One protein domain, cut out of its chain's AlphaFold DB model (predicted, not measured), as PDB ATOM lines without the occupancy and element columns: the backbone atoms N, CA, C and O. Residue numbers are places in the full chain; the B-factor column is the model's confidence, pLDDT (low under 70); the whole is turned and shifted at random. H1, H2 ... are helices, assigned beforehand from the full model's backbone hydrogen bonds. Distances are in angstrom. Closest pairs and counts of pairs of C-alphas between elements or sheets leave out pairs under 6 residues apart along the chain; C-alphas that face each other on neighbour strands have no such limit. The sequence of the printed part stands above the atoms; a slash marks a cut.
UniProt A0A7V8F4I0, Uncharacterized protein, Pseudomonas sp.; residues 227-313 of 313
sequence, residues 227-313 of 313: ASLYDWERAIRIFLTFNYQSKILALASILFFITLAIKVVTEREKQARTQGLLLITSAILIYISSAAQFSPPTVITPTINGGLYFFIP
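Overview. This is residues 227 to 313 of the 313 residues of an uncharacterized protein of Pseudomonas sp. (UniProt A0A7V8F4I0). Two long helices, H3 and H2, make a V-shaped helical hairpin, joined at its narrow end by a tight link. H1 lies across the wide end, where its last residues meet H2, and the tail after H3 turns at that end and folds back beside H3. The printed part has 87 residues with three named helices, in the order H1, H2, H3, and no named strand; the class is all helix. It is only just compact, close to loose, with a radius of gyration of the C-alphas of 14.0 A and spans of 41 by 28 by 24 A.

Along the chain. H3, the longest helix, holds residues 270 to 291 and measures 31.4 A, from C-alpha 270 at (172.929, 184.132, 118.480) to C-alpha 291 at (173.915, 157.870, 135.628). H2, residues 247 to 266, measures 28.2 A. H1, residues 229 to 241, measures 18.2 A and begins with C-alpha 229 at (182.547, 151.661, 128.226).

Arrangement. H2 and H3 form a helical hairpin, running opposite ways at a steep tilt of 41 degrees. They touch through residues 264 to 265 of H2 and 273 to 277 of H3 alone; the closest C-alphas, of Val 264 and Arg 273, are 5.6 A apart. H1 and H2 touch through residues 240 to 241 of H1 and 249 to 257 of H2 alone; the closest C-alphas, of Thr 241 and Ser 253, are 5.2 A apart. The lines of H1 and H2 are about perpendicular, at 86 degrees. H1 and H3 are close but not clearly touching, their closest C-alphas, of Ala 235 and Ala 291, being 7.6 A apart. In H1, H2 and H3 every O i to N i+4 pair is within hydrogen-bond range.

Size, cuts and confidence. The C-alphas of Arg 268 and Ser 295, the two farthest apart, are separated by 41.4 A. The printed part has no cut and ends at Pro 313, the chain's last residue. The links H1 to H2 and H2 to H3 are tight. Residues 292 to 313 hold no named element. The mean pLDDT of the printed part is 83.3, and residues 306 and 311 to 313 are under 70.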
ATOM      1  N   ALA A 227     183.176 151.249 135.296       86.56
ATOM      2  CA  ALA A 227     184.339 151.478 134.435       86.56
ATOM      3  C   ALA A 227     184.116 150.967 132.995       86.56
ATOM      4  O   ALA A 227     184.934 151.212 132.110       86.56
ATOM      5  N   SER A 228     183.020 150.241 132.747       91.50
ATOM      6  CA  SER A 228     182.732 149.611 131.461       91.50
ATOM      7  C   SER A 228     182.219 150.627 130.441       91.50
ATOM      8  O   SER A 228     181.111 151.150 130.567       91.50
ATOM      9  N   LEU A 229     182.987 150.848 129.369       90.81
ATOM     10  CA  LEU A 229     182.547 151.661 128.226       90.81
ATOM     11  C   LEU A 229     181.248 151.131 127.603       90.81
ATOM     12  O   LEU A 229     180.429 151.922 127.141       90.81
ATOM     13  N   TYR A 230     181.034 149.813 127.632       91.12
ATOM     14  CA  TYR A 230     179.815 149.181 127.127       91.12
ATOM     15  C   TYR A 230     178.569 149.608 127.919       91.12
ATOM     16  O   TYR A 230     177.520 149.887 127.331       91.12
ATOM     17  N   ASP A 231     178.681 149.721 129.246       90.50
ATOM     18  CA  ASP A 231     177.561 150.160 130.081       90.50
ATOM     19  C   ASP A 231     177.206 151.622 129.803       90.50
ATOM     20  O   ASP A 231     176.027 151.969 129.708       90.50
ATOM     21  N   TRP A 232     178.219 152.470 129.618       90.50
ATOM     22  CA  TRP A 232     178.036 153.881 129.280       90.50
ATOM     23  C   TRP A 232     177.459 154.085 127.884       90.50
ATOM     24  O   TRP A 232     176.522 154.860 127.714       90.50
ATOM     25  N   GLU A 233     177.954 153.351 126.889       91.56
ATOM     26  CA  GLU A 233     177.400 153.352 125.536       91.56
ATOM     27  C   GLU A 233     175.912 152.958 125.560       91.56
ATOM     28  O   GLU A 233     175.065 153.590 124.921       91.56
ATOM     29  N   ARG A 234     175.558 151.936 126.348       88.44
ATOM     30  CA  ARG A 234     174.168 151.506 126.517       88.44
ATOM     31  C   ARG A 234     173.323 152.527 127.285       88.44
ATOM     32  O   ARG A 234     172.179 152.739 126.889       88.44
ATOM     33  N   ALA A 235     173.859 153.187 128.309       87.69
ATOM     34  CA  ALA A 235     173.173 154.269 129.017       87.69
ATOM     35  C   ALA A 235     172.890 155.463 128.084       87.69
ATOM     36  O   ALA A 235     171.764 155.944 128.015       87.69
ATOM     37  N   ILE A 236     173.861 155.869 127.260       87.75
ATOM     38  CA  ILE A 236     173.667 156.922 126.249       87.75
ATOM     39  C   ILE A 236     172.578 156.524 125.246       87.75
ATOM     40  O   ILE A 236     171.710 157.334 124.927       87.75
ATOM     41  N   ARG A 237     172.562 155.265 124.782       86.12
ATOM     42  CA  ARG A 237     171.462 154.766 123.940       86.12
ATOM     43  C   ARG A 237     170.116 154.851 124.649       86.12
ATOM     44  O   ARG A 237     169.144 155.277 124.033       86.12
ATOM     45  N   ILE A 238     170.046 154.478 125.925       84.50
ATOM     46  CA  ILE A 238     168.826 154.596 126.733       84.50
ATOM     47  C   ILE A 238     168.366 156.057 126.801       84.50
ATOM     48  O   ILE A 238     167.187 156.315 126.570       84.50
ATOM     49  N   PHE A 239     169.280 157.001 127.032       83.75
ATOM     50  CA  PHE A 239     168.980 158.432 127.050       83.75
ATOM     51  C   PHE A 239     168.427 158.933 125.716       83.75
ATOM     52  O   PHE A 239     167.330 159.483 125.663       83.75
ATOM     53  N   LEU A 240     169.151 158.677 124.622       82.19
ATOM     54  CA  LEU A 240     168.798 159.154 123.282       82.19
ATOM     55  C   LEU A 240     167.533 158.506 122.714       82.19
ATOM     56  O   LEU A 240     166.941 159.011 121.764       82.19
ATOM     57  N   THR A 241     167.128 157.364 123.259       80.06
ATOM     58  CA  THR A 241     165.964 156.630 122.764       80.06
ATOM     59  C   THR A 241     164.805 156.582 123.750       80.06
ATOM     60  O   THR A 241     163.767 156.014 123.410       80.06
ATOM     61  N   PHE A 242     164.960 157.173 124.939       76.94
ATOM     62  CA  PHE A 242     164.034 157.057 126.068       76.94
ATOM     63  C   PHE A 242     163.693 155.598 126.420       76.94
ATOM     64  O   PHE A 242     162.566 155.289 126.798       76.94
ATOM     65  N   ASN A 243     164.672 154.695 126.282       78.31
ATOM     66  CA  ASN A 243     164.508 153.246 126.441       78.31
ATOM     67  C   ASN A 243     163.307 152.689 125.645       78.31
ATOM     68  O   ASN A 243     162.371 152.135 126.227       78.31
ATOM     69  N   TYR A 244     163.308 152.897 124.321       70.06
ATOM     70  CA  TYR A 244     162.174 152.570 123.452       70.06
ATOM     71  C   TYR A 244     161.596 151.172 123.732       70.06
ATOM     72  O   TYR A 244     162.277 150.156 123.638       70.06
ATOM     73  N   GLN A 245     160.297 151.115 124.027       70.81
ATOM     74  CA  GLN A 245     159.570 149.842 124.135       70.81
ATOM     75  C   GLN A 245     158.884 149.449 122.818       70.81
ATOM     76  O   GLN A 245     158.361 148.348 122.681       70.81
ATOM     77  N   SER A 246     158.890 150.346 121.825       79.56
ATOM     78  CA  SER A 246     158.285 150.131 120.510       79.56
ATOM     79  C   SER A 246     159.073 150.833 119.400       79.56
ATOM     80  O   SER A 246     159.783 151.812 119.640       79.56
ATOM     81  N   LYS A 247     158.910 150.366 118.153       81.25
ATOM     82  CA  LYS A 247     159.509 151.004 116.964       81.25
ATOM     83  C   LYS A 247     159.036 152.451 116.771       81.25
ATOM     84  O   LYS A 247     159.800 153.284 116.299       81.25
ATOM     85  N   ILE A 248     157.791 152.747 117.156       82.31
ATOM     86  CA  ILE A 248     157.206 154.092 117.070       82.31
ATOM     87  C   ILE A 248     157.932 155.040 118.024       82.31
ATOM     88  O   ILE A 248     158.326 156.127 117.612       82.31
ATOM     89  N   LEU A 249     158.155 154.612 119.273       77.88
ATOM     90  CA  LEU A 249     158.904 155.402 120.247       77.88
ATOM     91  C   LEU A 249     160.342 155.626 119.778       77.88
ATOM     92  O   LEU A 249     160.804 156.755 119.814       77.88
ATOM     93  N   ALA A 250     161.010 154.597 119.245       79.12
ATOM     94  CA  ALA A 250     162.358 154.747 118.697       79.12
ATOM     95  C   ALA A 250     162.422 155.814 117.587       79.12
ATOM     96  O   ALA A 250     163.294 156.684 117.613       79.12
ATOM     97  N   LEU A 251     161.475 155.784 116.641       84.19
ATOM     98  CA  LEU A 251     161.392 156.779 115.572       84.19
ATOM     99  C   LEU A 251     161.105 158.182 116.126       84.19
ATOM    100  O   LEU A 251     161.751 159.142 115.710       84.19
ATOM    101  N   ALA A 252     160.185 158.303 117.085       84.38
ATOM    102  CA  ALA A 252     159.851 159.574 117.723       84.38
ATOM    103  C   ALA A 252     161.053 160.187 118.461       84.38
ATOM    104  O   ALA A 252     161.310 161.380 118.305       84.38
ATOM    105  N   SER A 253     161.827 159.383 119.197       82.75
ATOM    106  CA  SER A 253     163.043 159.827 119.891       82.75
ATOM    107  C   SER A 253     164.094 160.348 118.906       82.75
ATOM    108  O   SER A 253     164.631 161.439 119.086       82.75
ATOM    109  N   ILE A 254     164.346 159.615 117.815       84.00
ATOM    110  CA  ILE A 254     165.298 160.030 116.774       84.00
ATOM    111  C   ILE A 254     164.845 161.341 116.119       84.00
ATOM    112  O   ILE A 254     165.633 162.279 116.002       84.00
ATOM    113  N   LEU A 255     163.569 161.434 115.734       87.50
ATOM    114  CA  LEU A 255     163.003 162.649 115.146       87.50
ATOM    115  C   LEU A 255     163.082 163.840 116.106       87.50
ATOM    116  O   LEU A 255     163.373 164.951 115.660       87.50
ATOM    117  N   PHE A 256     162.876 163.623 117.408       86.06
ATOM    118  CA  PHE A 256     163.022 164.653 118.434       86.06
ATOM    119  C   PHE A 256     164.447 165.221 118.458       86.06
ATOM    120  O   PHE A 256     164.619 166.429 118.288       86.06
ATOM    121  N   PHE A 257     165.471 164.368 118.579       86.00
ATOM    122  CA  PHE A 257     166.864 164.826 118.621       86.00
ATOM    123  C   PHE A 257     167.322 165.455 117.299       86.00
ATOM    124  O   PHE A 257     168.025 166.466 117.325       86.00
ATOM    125  N   ILE A 258     166.885 164.932 116.147       88.12
ATOM    126  CA  ILE A 258     167.165 165.542 114.835       88.12
ATOM    127  C   ILE A 258     166.534 166.932 114.746       88.12
ATOM    128  O   ILE A 258     167.206 167.892 114.371       88.12
ATOM    129  N   THR A 259     165.260 167.067 115.120       88.38
ATOM    130  CA  THR A 259     164.554 168.356 115.077       88.38
ATOM    131  C   THR A 259     165.203 169.364 116.019       88.38
ATOM    132  O   THR A 259     165.397 170.521 115.643       88.38
ATOM    133  N   LEU A 260     165.596 168.925 117.217       86.81
ATOM    134  CA  LEU A 260     166.315 169.742 118.188       86.81
ATOM    135  C   LEU A 260     167.667 170.216 117.634       86.81
ATOM    136  O   LEU A 260     167.959 171.411 117.679       86.81
ATOM    137  N   ALA A 261     168.456 169.312 117.046       88.19
ATOM    138  CA  ALA A 261     169.743 169.643 116.440       88.19
ATOM    139  C   ALA A 261     169.590 170.629 115.272       88.19
ATOM    140  O   ALA A 261     170.270 171.655 115.242       88.19
ATOM    141  N   ILE A 262     168.651 170.375 114.350       90.44
ATOM    142  CA  ILE A 262     168.348 171.284 113.236       90.44
ATOM    143  C   ILE A 262     167.939 172.650 113.781       90.44
ATOM    144  O   ILE A 262     168.473 173.664 113.333       90.44
ATOM    145  N   LYS A 263     167.036 172.704 114.767       88.31
ATOM    146  CA  LYS A 263     166.568 173.969 115.340       88.31
ATOM    147  C   LYS A 263     167.715 174.768 115.952       88.31
ATOM    148  O   LYS A 263     167.802 175.960 115.695       88.31
ATOM    149  N   VAL A 264     168.619 174.132 116.696       88.19
ATOM    150  CA  VAL A 264     169.779 174.811 117.300       88.19
ATOM    151  C   VAL A 264     170.785 175.284 116.245       88.19
ATOM    152  O   VAL A 264     171.270 176.410 116.331       88.19
ATOM    153  N   VAL A 265     171.090 174.464 115.235       90.19
ATOM    154  CA  VAL A 265     172.072 174.803 114.187       90.19
ATOM    155  C   VAL A 265     171.550 175.895 113.250       90.19
ATOM    156  O   VAL A 265     172.305 176.782 112.854       90.19
ATOM    157  N   THR A 266     170.262 175.847 112.907       91.44
ATOM    158  CA  THR A 266     169.628 176.808 111.988       91.44
ATOM    159  C   THR A 266     169.206 178.110 112.664       91.44
ATOM    160  O   THR A 266     168.862 179.066 111.962       91.44
ATOM    161  N   GLU A 267     169.249 178.184 114.000       91.81
ATOM    162  CA  GLU A 267     168.882 179.391 114.734       91.81
ATOM    163  C   GLU A 267     169.854 180.536 114.423       91.81
ATOM    164  O   GLU A 267     171.056 180.479 114.712       91.81
ATOM    165  N   ARG A 268     169.313 181.590 113.804       89.75
ATOM    166  CA  ARG A 268     170.084 182.757 113.357       89.75
ATOM    167  C   ARG A 268     170.331 183.722 114.501       89.75
ATOM    168  O   ARG A 268     171.351 184.411 114.521       89.75
ATOM    169  N   GLU A 269     169.415 183.772 115.463       88.94
ATOM    170  CA  GLU A 269     169.574 184.620 116.629       88.94
ATOM    171  C   GLU A 269     170.614 184.004 117.577       88.94
ATOM    172  O   GLU A 269     170.359 183.017 118.268       88.94
ATOM    173  N   LYS A 270     171.814 184.604 117.634       86.00
ATOM    174  CA  LYS A 270     172.929 184.132 118.480       86.00
ATOM    175  C   LYS A 270     172.496 183.908 119.931       86.00
ATOM    176  O   LYS A 270     172.949 182.950 120.560       86.00
ATOM    177  N   GLN A 271     171.638 184.784 120.453       83.38
ATOM    178  CA  GLN A 271     171.113 184.677 121.808       83.38
ATOM    179  C   GLN A 271     170.254 183.419 121.968       83.38
ATOM    180  O   GLN A 271     170.605 182.573 122.786       83.38
ATOM    181  N   ALA A 272     169.225 183.231 121.139       83.88
ATOM    182  CA  ALA A 272     168.378 182.037 121.166       83.88
ATOM    183  C   ALA A 272     169.178 180.736 120.967       83.88
ATOM    184  O   ALA A 272     168.980 179.759 121.693       83.88
ATOM    185  N   ARG A 273     170.164 180.736 120.060       88.19
ATOM    186  CA  ARG A 273     171.066 179.593 119.860       88.19
ATOM    187  C   ARG A 273     171.874 179.259 121.114       88.19
ATOM    188  O   ARG A 273     171.984 178.094 121.487       88.19
ATOM    189  N   THR A 274     172.426 180.276 121.775       87.50
ATOM    190  CA  THR A 274     173.190 180.099 123.023       87.50
ATOM    191  C   THR A 274     172.306 179.498 124.115       87.50
ATOM    192  O   THR A 274     172.737 178.598 124.824       87.50
ATOM    193  N   GLN A 275     171.052 179.935 124.218       85.12
ATOM    194  CA  GLN A 275     170.096 179.410 125.198       85.12
ATOM    195  C   GLN A 275     169.761 177.944 124.956       85.12
ATOM    196  O   GLN A 275     169.797 177.156 125.897       85.12
ATOM    197  N   GLY A 276     169.493 177.574 123.700       86.75
ATOM    198  CA  GLY A 276     169.251 176.183 123.325       86.75
ATOM    199  C   GLY A 276     170.433 175.281 123.688       86.75
ATOM    200  O   GLY A 276     170.242 174.226 124.283       86.75
ATOM    201  N   LEU A 277     171.664 175.730 123.417       90.25
ATOM    202  CA  LEU A 277     172.876 174.996 123.792       90.25
ATOM    203  C   LEU A 277     173.042 174.866 125.311       90.25
ATOM    204  O   LEU A 277     173.387 173.787 125.790       90.25
ATOM    205  N   LEU A 278     172.781 175.930 126.078       90.06
ATOM    206  CA  LEU A 278     172.850 175.885 127.543       90.06
ATOM    207  C   LEU A 278     171.817 174.913 128.130       90.06
ATOM    208  O   LEU A 278     172.152 174.170 129.051       90.06
ATOM    209  N   LEU A 279     170.596 174.879 127.584       87.00
ATOM    210  CA  LEU A 279     169.552 173.949 128.021       87.00
ATOM    211  C   LEU A 279     169.958 172.494 127.747       87.00
ATOM    212  O   LEU A 279     169.995 171.689 128.670       87.00
ATOM    213  N   ILE A 280     170.386 172.191 126.516       87.94
ATOM    214  CA  ILE A 280     170.862 170.850 126.133       87.94
ATOM    215  C   ILE A 280     172.030 170.407 127.016       87.94
ATOM    216  O   ILE A 280     172.063 169.276 127.495       87.94
ATOM    217  N   THR A 281     172.986 171.304 127.264       89.88
ATOM    218  CA  THR A 281     174.142 170.994 128.115       89.88
ATOM    219  C   THR A 281     173.701 170.735 129.559       89.88
ATOM    220  O   THR A 281     174.238 169.836 130.201       89.88
ATOM    221  N   SER A 282     172.696 171.464 130.061       88.31
ATOM    222  CA  SER A 282     172.119 171.234 131.394       88.31
ATOM    223  C   SER A 282     171.495 169.841 131.499       88.31
ATOM    224  O   SER A 282     171.827 169.102 132.425       88.31
ATOM    225  N   ALA A 283     170.663 169.457 130.525       85.19
ATOM    226  CA  ALA A 283     170.027 168.141 130.472       85.19
ATOM    227  C   ALA A 283     171.064 167.006 130.442       85.19
ATOM    228  O   ALA A 283     170.976 166.052 131.216       85.19
ATOM    229  N   ILE A 284     172.103 167.141 129.606       87.00
ATOM    230  CA  ILE A 284     173.194 166.161 129.503       87.00
ATOM    231  C   ILE A 284     173.960 166.042 130.826       87.00
ATOM    232  O   ILE A 284     174.182 164.928 131.299       87.00
ATOM    233  N   LEU A 285     174.357 167.162 131.443       88.88
ATOM    234  CA  LEU A 285     175.107 167.135 132.702       88.88
ATOM    235  C   LEU A 285     174.303 166.495 133.830       88.88
ATOM    236  O   LEU A 285     174.849 165.696 134.592       88.88
ATOM    237  N   ILE A 286     173.015 166.817 133.930       86.62
ATOM    238  CA  ILE A 286     172.124 166.243 134.938       86.62
ATOM    239  C   ILE A 286     171.961 164.742 134.710       86.62
ATOM    240  O   ILE A 286     172.102 163.971 135.662       86.62
ATOM    241  N   TYR A 287     171.737 164.310 133.466       86.31
ATOM    242  CA  TYR A 287     171.625 162.893 133.143       86.31
ATOM    243  C   TYR A 287     172.912 162.127 133.467       86.31
ATOM    244  O   TYR A 287     172.859 161.139 134.196       86.31
ATOM    245  N   ILE A 288     174.074 162.598 132.999       86.75
ATOM    246  CA  ILE A 288     175.367 161.935 133.238       86.75
ATOM    247  C   ILE A 288     175.674 161.865 134.737       86.75
ATOM    248  O   ILE A 288     176.075 160.814 135.233       86.75
ATOM    249  N   SER A 289     175.447 162.955 135.475       85.94
ATOM    250  CA  SER A 289     175.688 162.996 136.924       85.94
ATOM    251  C   SER A 289     174.757 162.064 137.698       85.94
ATOM    252  O   SER A 289     175.115 161.563 138.762       85.94
ATOM    253  N   SER A 290     173.561 161.818 137.167       83.81
ATOM    254  CA  SER A 290     172.621 160.848 137.724       83.81
ATOM    255  C   SER A 290     173.049 159.421 137.382       83.81
ATOM    256  O   SER A 290     173.166 158.597 138.281       83.81
ATOM    257  N   ALA A 291     173.385 159.149 136.115       84.75
ATOM    258  CA  ALA A 291     173.915 157.870 135.628       84.75
ATOM    259  C   ALA A 291     175.156 157.413 136.400       84.75
ATOM    260  O   ALA A 291     175.254 156.246 136.769       84.75
ATOM    261  N   ALA A 292     176.055 158.344 136.722       85.38
ATOM    262  CA  ALA A 292     177.272 158.068 137.475       85.38
ATOM    263  C   ALA A 292     177.027 157.561 138.909       85.38
ATOM    264  O   ALA A 292     177.937 156.984 139.497       85.38
ATOM    265  N   GLN A 293     175.829 157.754 139.475       80.88
ATOM    266  CA  GLN A 293     175.484 157.258 140.816       80.88
ATOM    267  C   GLN A 293     175.114 155.768 140.836       80.88
ATOM    268  O   GLN A 293     174.949 155.208 141.917       80.88
ATOM    269  N   PHE A 294     174.973 155.128 139.672       81.88
ATOM    270  CA  PHE A 294     174.544 153.739 139.562       81.88
ATOM    271  C   PHE A 294     175.587 152.891 138.831       81.88
ATOM    272  O   PHE A 294     176.206 153.323 137.856       81.88
ATOM    273  N   SER A 295     175.746 151.646 139.280       84.44
ATOM    274  CA  SER A 295     176.642 150.668 138.663       84.44
ATOM    275  C   SER A 295     175.893 149.340 138.462       84.44
ATOM    276  O   SER A 295     175.650 148.633 139.440       84.44
ATOM    277  N   PRO A 296     175.464 148.997 137.228       86.50
ATOM    278  CA  PRO A 296     175.717 149.709 135.971       86.50
ATOM    279  C   PRO A 296     174.782 150.924 135.762       86.50
ATOM    280  O   PRO A 296     173.628 150.888 136.186       86.50
ATOM    281  N   PRO A 297     175.203 151.970 135.020       86.00
ATOM    282  CA  PRO A 297     174.377 153.151 134.714       86.00
ATOM    283  C   PRO A 297     173.112 152.837 133.893       86.00
ATOM    284  O   PRO A 297     172.184 153.639 133.816       86.00
ATOM    285  N   THR A 298     173.047 151.650 133.286       85.81
ATOM    286  CA  THR A 298     171.927 151.180 132.458       85.81
ATOM    287  C   THR A 298     170.642 150.922 133.244       85.81
ATOM    288  O   THR A 298     169.581 150.791 132.637       85.81
ATOM    289  N   VAL A 299     170.713 150.880 134.580       84.00
ATOM    290  CA  VAL A 299     169.529 150.758 135.444       84.00
ATOM    291  C   VAL A 299     168.657 152.010 135.426       84.00
ATOM    292  O   VAL A 299     167.486 151.926 135.786       84.00
ATOM    293  N   ILE A 300     169.200 153.156 135.001       82.75
ATOM    294  CA  ILE A 300     168.436 154.395 134.888       82.75
ATOM    295  C   ILE A 300     167.686 154.411 133.562       82.75
ATOM    296  O   ILE A 300     168.254 154.672 132.502       82.75
ATOM    297  N   THR A 301     166.376 154.208 133.635       79.62
ATOM    298  CA  THR A 301     165.468 154.340 132.492       79.62
ATOM    299  C   THR A 301     164.286 155.239 132.870       79.62
ATOM    300  O   THR A 301     164.008 155.409 134.059       79.62
ATOM    301  N   PRO A 302     163.537 155.800 131.903       74.88
ATOM    302  CA  PRO A 302     162.375 156.637 132.223       74.88
ATOM    303  C   PRO A 302     161.331 155.928 133.104       74.88
ATOM    304  O   PRO A 302     160.664 156.556 133.923       74.88
ATOM    305  N   THR A 303     161.210 154.604 132.984       74.12
ATOM    306  CA  THR A 303     160.209 153.798 133.697       74.12
ATOM    307  C   THR A 303     160.756 153.025 134.897       74.12
ATOM    308  O   THR A 303     159.966 152.510 135.682       74.12
ATOM    309  N   ILE A 304     162.078 152.934 135.065       74.75
ATOM    310  CA  ILE A 304     162.731 152.166 136.139       74.75
ATOM    311  C   ILE A 304     163.877 152.997 136.703       74.75
ATOM    312  O   ILE A 304     164.790 153.345 135.955       74.75
ATOM    313  N   ASN A 305     163.828 153.308 138.004       73.12
ATOM    314  CA  ASN A 305     164.847 154.035 138.782       73.12
ATOM    315  C   ASN A 305     165.273 155.411 138.238       73.12
ATOM    316  O   ASN A 305     166.120 156.059 138.845       73.12
ATOM    317  N   GLY A 306     164.722 155.862 137.105       68.88
ATOM    318  CA  GLY A 306     165.180 157.052 136.404       68.88
ATOM    319  C   GLY A 306     164.126 158.099 136.098       68.88
ATOM    320  O   GLY A 306     164.483 159.154 135.581       68.88
ATOM    321  N   GLY A 307     162.859 157.867 136.452       72.19
ATOM    322  CA  GLY A 307     161.767 158.802 136.161       72.19
ATOM    323  C   GLY A 307     162.042 160.237 136.629       72.19
ATOM    324  O   GLY A 307     161.654 161.184 135.953       72.19
ATOM    325  N   LEU A 308     162.778 160.397 137.734       75.06
ATOM    326  CA  LEU A 308     163.191 161.688 138.298       75.06
ATOM    327  C   LEU A 308     164.253 162.411 137.446       75.06
ATOM    328  O   LEU A 308     164.197 163.628 137.283       75.06
ATOM    329  N   TYR A 309     165.205 161.670 136.874       73.19
ATOM    330  CA  TYR A 309     166.361 162.228 136.157       73.19
ATOM    331  C   TYR A 309     166.057 162.571 134.696       73.19
ATOM    332  O   TYR A 309     166.725 163.415 134.109       73.19
ATOM    333  N   PHE A 310     165.036 161.934 134.118       71.06
ATOM    334  CA  PHE A 310     164.527 162.231 132.774       71.06
ATOM    335  C   PHE A 310     163.521 163.390 132.747       71.06
ATOM    336  O   PHE A 310     163.081 163.799 131.676       71.06
ATOM    337  N   PHE A 311     163.138 163.904 133.916       64.75
ATOM    338  CA  PHE A 311     162.150 164.968 134.037       64.75
ATOM    339  C   PHE A 311     162.740 166.373 133.850       64.75
ATOM    340  O   PHE A 311     162.007 167.318 133.562       64.75
ATOM    341  N   ILE A 312     164.057 166.532 134.015       55.81
ATOM    342  CA  ILE A 312     164.715 167.823 133.806       55.81
ATOM    343  C   ILE A 312     164.948 168.015 132.295       55.81
ATOM    344  O   ILE A 312     165.658 167.195 131.712       55.81
ATOM    345  N   PRO A 313     164.325 169.033 131.664       44.25
ATOM    346  CA  PRO A 313     164.312 169.198 130.210       44.25
ATOM    347  C   PRO A 313     165.650 169.650 129.621       44.25
ATOM    348  O   PRO A 313     166.416 170.352 130.324       44.25
TER     349      PRO A 313